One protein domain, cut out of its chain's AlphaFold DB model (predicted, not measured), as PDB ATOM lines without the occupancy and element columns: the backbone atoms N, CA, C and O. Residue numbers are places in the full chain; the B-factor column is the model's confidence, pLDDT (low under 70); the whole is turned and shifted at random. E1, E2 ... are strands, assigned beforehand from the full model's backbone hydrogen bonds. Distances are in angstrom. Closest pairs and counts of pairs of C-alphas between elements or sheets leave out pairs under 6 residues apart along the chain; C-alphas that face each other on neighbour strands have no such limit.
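What this domain is: This is residues 11 to 52 of the 54 residues of an uncharacterized protein of Mycoplasma sp. OR1901 (UniProt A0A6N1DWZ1). Two small two-stranded antiparallel ribbons lie beside each other, E1 with E4 and the hairpin E2 with E3, and a long loop from E1 to E2 reaches one end of the rod at Pro 20. The 42 printed residues run E1, E2, E3, E4, all strand by class, with under half in these strands and no named helix. The whole is only just compact, close to loose, with radius of gyration of the C-alphas 10.8 A and spans of 34 by 16 by 11 A.

Where its parts are: Find C-alpha 11 at (180.774, 174.770, 240.633); E1 runs from there to residue 15, 13.3 A. E4, residues 46 to 51, 17.3 A, ends at (176.926, 178.394, 244.084). E2 is residues 27 to 29, E3 residues 36 to 39.

How they stand to each other: Across E1 and E4, at 156 degrees, find N 13 and O 48, 2.8 A. The closest C-alphas of E2 and E4 are Tyr 29 and Thr 49, 6.9 A. In the antiparallel hairpin E2 and E3, find N 28 and O 38, 2.8 A. E1 and E3 are apart.

The domain as a whole: The C-alphas farthest apart, Pro 20 and Cys 33, are 34.0 A apart. The printed part has no cut; the link E1 to E2 is long. Residues 18 to 23 are under pLDDT 70.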
ATOM      1  N   ASP A  11     179.615 175.615 240.896       94.00
ATOM      2  CA  ASP A  11     180.774 174.770 240.633       94.00
ATOM      3  C   ASP A  11     180.798 173.561 241.562       94.00
ATOM      4  O   ASP A  11     180.009 173.460 242.508       94.00
ATOM      5  N   TYR A  12     181.701 172.630 241.271       91.81
ATOM      6  CA  TYR A  12     181.979 171.504 242.144       91.81
ATOM      7  C   TYR A  12     183.479 171.325 242.349       91.81
ATOM      8  O   TYR A  12     184.280 171.494 241.432       91.81
ATOM      9  N   HIS A  13     183.864 170.964 243.569       90.75
ATOM     10  CA  HIS A  13     185.236 170.611 243.897       90.75
ATOM     11  C   HIS A  13     185.318 169.121 244.197       90.75
ATOM     12  O   HIS A  13     184.480 168.569 244.907       90.75
ATOM     13  N   VAL A  14     186.333 168.476 243.631       88.62
ATOM     14  CA  VAL A  14     186.647 167.073 243.867       88.62
ATOM     15  C   VAL A  14     187.735 167.002 244.928       88.62
ATOM     16  O   VAL A  14     188.856 167.444 244.679       88.62
ATOM     17  N   PHE A  15     187.410 166.425 246.078       86.19
ATOM     18  CA  PHE A  15     188.398 166.023 247.069       86.19
ATOM     19  C   PHE A  15     188.809 164.604 246.727       86.19
ATOM     20  O   PHE A  15     187.979 163.700 246.778       86.19
ATOM     21  N   ASP A  16     190.059 164.426 246.314       80.88
ATOM     22  CA  ASP A  16     190.600 163.110 245.996       80.88
ATOM     23  C   ASP A  16     191.441 162.615 247.171       80.88
ATOM     24  O   ASP A  16     192.406 163.260 247.589       80.88
ATOM     25  N   SER A  17     191.048 161.479 247.729       72.69
ATOM     26  CA  SER A  17     191.861 160.723 248.670       72.69
ATOM     27  C   SER A  17     192.717 159.792 247.821       72.69
ATOM     28  O   SER A  17     192.168 158.891 247.198       72.69
ATOM     29  N   ASN A  18     194.042 159.995 247.787       69.19
ATOM     30  CA  ASN A  18     195.037 159.189 247.045       69.19
ATOM     31  C   ASN A  18     195.137 157.718 247.529       69.19
ATOM     32  O   ASN A  18     196.218 157.136 247.611       69.19
ATOM     33  N   GLU A  19     194.022 157.106 247.903       67.81
ATOM     34  CA  GLU A  19     193.936 155.729 248.341       67.81
ATOM     35  C   GLU A  19     193.953 154.793 247.120       67.81
ATOM     36  O   GLU A  19     193.300 155.056 246.108       67.81
ATOM     37  N   PRO A  20     194.689 153.678 247.169       63.00
ATOM     38  CA  PRO A  20     194.627 152.662 246.128       63.00
ATOM     39  C   PRO A  20     193.295 151.905 246.258       63.00
ATOM     40  O   PRO A  20     193.099 151.159 247.212       63.00
ATOM     41  N   GLY A  21     192.352 152.114 245.330       66.69
ATOM     42  CA  GLY A  21     191.028 151.483 245.444       66.69
ATOM     43  C   GLY A  21     189.997 151.801 244.362       66.69
ATOM     44  O   GLY A  21     189.149 150.957 244.103       66.69
ATOM     45  N   GLY A  22     190.081 152.952 243.690       58.75
ATOM     46  CA  GLY A  22     189.226 153.284 242.547       58.75
ATOM     47  C   GLY A  22     187.735 153.337 242.899       58.75
ATOM     48  O   GLY A  22     187.001 152.425 242.523       58.75
ATOM     49  N   LYS A  23     187.248 154.380 243.584       66.25
ATOM     50  CA  LYS A  23     185.797 154.618 243.660       66.25
ATOM     51  C   LYS A  23     185.242 155.055 242.302       66.25
ATOM     52  O   LYS A  23     185.932 155.587 241.432       66.25
ATOM     53  N   THR A  24     183.949 154.796 242.140       75.38
ATOM     54  CA  THR A  24     183.136 155.219 241.000       75.38
ATOM     55  C   THR A  24     182.973 156.745 240.971       75.38
ATOM     56  O   THR A  24     183.294 157.443 241.927       75.38
ATOM     57  N   ARG A  25     182.470 157.279 239.855       84.25
ATOM     58  CA  ARG A  25     182.127 158.700 239.713       84.25
ATOM     59  C   ARG A  25     181.071 159.123 240.737       84.25
ATOM     60  O   ARG A  25     180.122 158.385 240.982       84.25
ATOM     61  N   GLU A  26     181.198 160.346 241.243       88.00
ATOM     62  CA  GLU A  26     180.204 160.951 242.135       88.00
ATOM     63  C   GLU A  26     179.190 161.789 241.347       88.00
ATOM     64  O   GLU A  26     179.558 162.498 240.402       88.00
ATOM     65  N   SER A  27     177.926 161.753 241.764       91.88
ATOM     66  CA  SER A  27     176.831 162.515 241.155       91.88
ATOM     67  C   SER A  27     176.853 163.989 241.564       91.88
ATOM     68  O   SER A  27     176.859 164.324 242.746       91.88
ATOM     69  N   ILE A  28     176.787 164.882 240.581       93.56
ATOM     70  CA  ILE A  28     176.762 166.335 240.758       93.56
ATOM     71  C   ILE A  28     175.312 166.803 240.900       93.56
ATOM     72  O   ILE A  28     174.528 166.766 239.945       93.56
ATOM     73  N   TYR A  29     174.980 167.322 242.079       94.44
ATOM     74  CA  TYR A  29     173.677 167.917 242.367       94.44
ATOM     75  C   TYR A  29     173.774 169.433 242.512       94.44
ATOM     76  O   TYR A  29     174.716 169.963 243.104       94.44
ATOM     77  N   CYS A  30     172.779 170.143 241.982       94.12
ATOM     78  CA  CYS A  30     172.689 171.586 242.155       94.12
ATOM     79  C   CYS A  30     172.517 171.915 243.648       94.12
ATOM     80  O   CYS A  30     171.559 171.424 244.248       94.12
ATOM     81  N   PRO A  31     173.374 172.771 244.233       93.12
ATOM     82  CA  PRO A  31     173.324 173.081 245.663       93.12
ATOM     83  C   PRO A  31     172.050 173.832 246.079       93.12
ATOM     84  O   PRO A  31     171.671 173.781 247.241       93.12
ATOM     85  N   GLU A  32     171.363 174.490 245.139       93.62
ATOM     86  CA  GLU A  32     170.148 175.263 245.435       93.62
ATOM     87  C   GLU A  32     168.859 174.452 245.288       93.62
ATOM     88  O   GLU A  32     167.964 174.544 246.118       93.62
ATOM     89  N   CYS A  33     168.725 173.683 244.202       93.94
ATOM     90  CA  CYS A  33     167.462 173.009 243.874       93.94
ATOM     91  C   CYS A  33     167.525 171.479 243.942       93.94
ATOM     92  O   CYS A  33     166.520 170.824 243.668       93.94
ATOM     93  N   GLY A  34     168.697 170.908 244.241       93.75
ATOM     94  CA  GLY A  34     168.909 169.461 244.342       93.75
ATOM     95  C   GLY A  34     168.836 168.701 243.015       93.75
ATOM     96  O   GLY A  34     168.903 167.477 243.006       93.75
ATOM     97  N   GLU A  35     168.692 169.390 241.879       96.31
ATOM     98  CA  GLU A  35     168.594 168.735 240.575       96.31
ATOM     99  C   GLU A  35     169.898 168.012 240.217       96.31
ATOM    100  O   GLU A  35     170.991 168.561 240.390       96.31
ATOM    101  N   TYR A  36     169.787 166.818 239.639       94.69
ATOM    102  CA  TYR A  36     170.931 166.095 239.091       94.69
ATOM    103  C   TYR A  36     171.438 166.757 237.800       94.69
ATOM    104  O   TYR A  36     170.691 166.928 236.828       94.69
ATOM    105  N   ASN A  37     172.721 167.115 237.780       93.88
ATOM    106  CA  ASN A  37     173.358 167.857 236.690       93.88
ATOM    107  C   ASN A  37     174.538 167.117 236.035       93.88
ATOM    108  O   ASN A  37     175.183 167.691 235.162       93.88
ATOM    109  N   GLY A  38     174.777 165.850 236.380       91.88
ATOM    110  CA  GLY A  38     175.771 164.997 235.722       91.88
ATOM    111  C   GLY A  38     176.653 164.249 236.711       91.88
ATOM    112  O   GLY A  38     176.417 164.283 237.913       91.88
ATOM    113  N   GLU A  39     177.687 163.594 236.197       90.31
ATOM    114  CA  GLU A  39     178.689 162.903 237.007       90.31
ATOM    115  C   GLU A  39     180.000 163.689 237.015       90.31
ATOM    116  O   GLU A  39     180.365 164.346 236.036       90.31
ATOM    117  N   SER A  40     180.731 163.594 238.117       85.25
ATOM    118  CA  SER A  40     182.104 164.077 238.224       85.25
ATOM    119  C   SER A  40     183.083 163.161 237.482       85.25
ATOM    120  O   SER A  40     182.753 162.061 237.025       85.25
ATOM    121  N   ARG A  41     184.333 163.618 237.365       82.69
ATOM    122  CA  ARG A  41     185.447 162.738 236.990       82.69
ATOM    123  C   ARG A  41     185.601 161.609 238.017       82.69
ATOM    124  O   ARG A  41     185.223 161.775 239.172       82.69
ATOM    125  N   MET A  42     186.187 160.484 237.600       81.50
ATOM    126  CA  MET A  42     186.560 159.421 238.542       81.50
ATOM    127  C   MET A  42     187.426 160.011 239.658       81.50
ATOM    128  O   MET A  42     188.358 160.769 239.381       81.50
ATOM    129  N   THR A  43     187.064 159.705 240.897       79.44
ATOM    130  CA  THR A  43     187.714 160.200 242.110       79.44
ATOM    131  C   THR A  43     187.596 159.143 243.192       79.44
ATOM    132  O   THR A  43     186.593 158.431 243.248       79.44
ATOM    133  N   ASN A  44     188.596 159.053 244.067       79.00
ATOM    134  CA  ASN A  44     188.537 158.169 245.225       79.00
ATOM    135  C   ASN A  44     187.950 158.815 246.478       79.00
ATOM    136  O   ASN A  44     187.759 158.127 247.482       79.00
ATOM    137  N   GLY A  45     187.680 160.118 246.449       82.56
ATOM    138  CA  GLY A  45     187.104 160.823 247.587       82.56
ATOM    139  C   GLY A  45     185.642 161.193 247.383       82.56
ATOM    140  O   GLY A  45     184.812 160.342 247.072       82.56
ATOM    141  N   TYR A  46     185.321 162.455 247.636       85.75
ATOM    142  CA  TYR A  46     183.965 162.994 247.576       85.75
ATOM    143  C   TYR A  46     183.965 164.319 246.825       85.75
ATOM    144  O   TYR A  46     184.997 164.982 246.682       85.75
ATOM    145  N   ILE A  47     182.793 164.722 246.346       90.31
ATOM    146  CA  ILE A  47     182.620 166.030 245.720       90.31
ATOM    147  C   ILE A  47     181.779 166.942 246.604       90.31
ATOM    148  O   ILE A  47     180.878 166.491 247.309       90.31
ATOM    149  N   THR A  48     182.045 168.240 246.537       91.25
ATOM    150  CA  THR A  48     181.153 169.263 247.089       91.25
ATOM    151  C   THR A  48     180.717 170.205 245.983       91.25
ATOM    152  O   THR A  48     181.501 170.531 245.094       91.25
ATOM    153  N   THR A  49     179.462 170.642 246.026       93.31
ATOM    154  CA  THR A  49     178.900 171.605 245.075       93.31
ATOM    155  C   THR A  49     178.605 172.919 245.787       93.31
ATOM    156  O   THR A  49     178.192 172.933 246.946       93.31
ATOM    157  N   TYR A  50     178.849 174.045 245.118       93.19
ATOM    158  CA  TYR A  50     178.652 175.378 245.688       93.19
ATOM    159  C   TYR A  50     178.237 176.382 244.616       93.19
ATOM    160  O   TYR A  50     178.652 176.301 243.462       93.19
ATOM    161  N   VAL A  51     177.386 177.336 244.992       93.62
ATOM    162  CA  VAL A  51     176.926 178.394 244.084       93.62
ATOM    163  C   VAL A  51     178.058 179.369 243.800       93.62
ATOM    164  O   VAL A  51     178.748 179.812 244.718       93.62
ATOM    165  N   ILE A  52     178.202 179.765 242.537       90.94
ATOM    166  CA  ILE A  52     179.114 180.835 242.143       90.94
ATOM    167  C   ILE A  52     178.324 182.143 242.234       90.94
ATOM    168  O   ILE A  52     177.574 182.494 241.323       90.94
TER     169      ILE A  52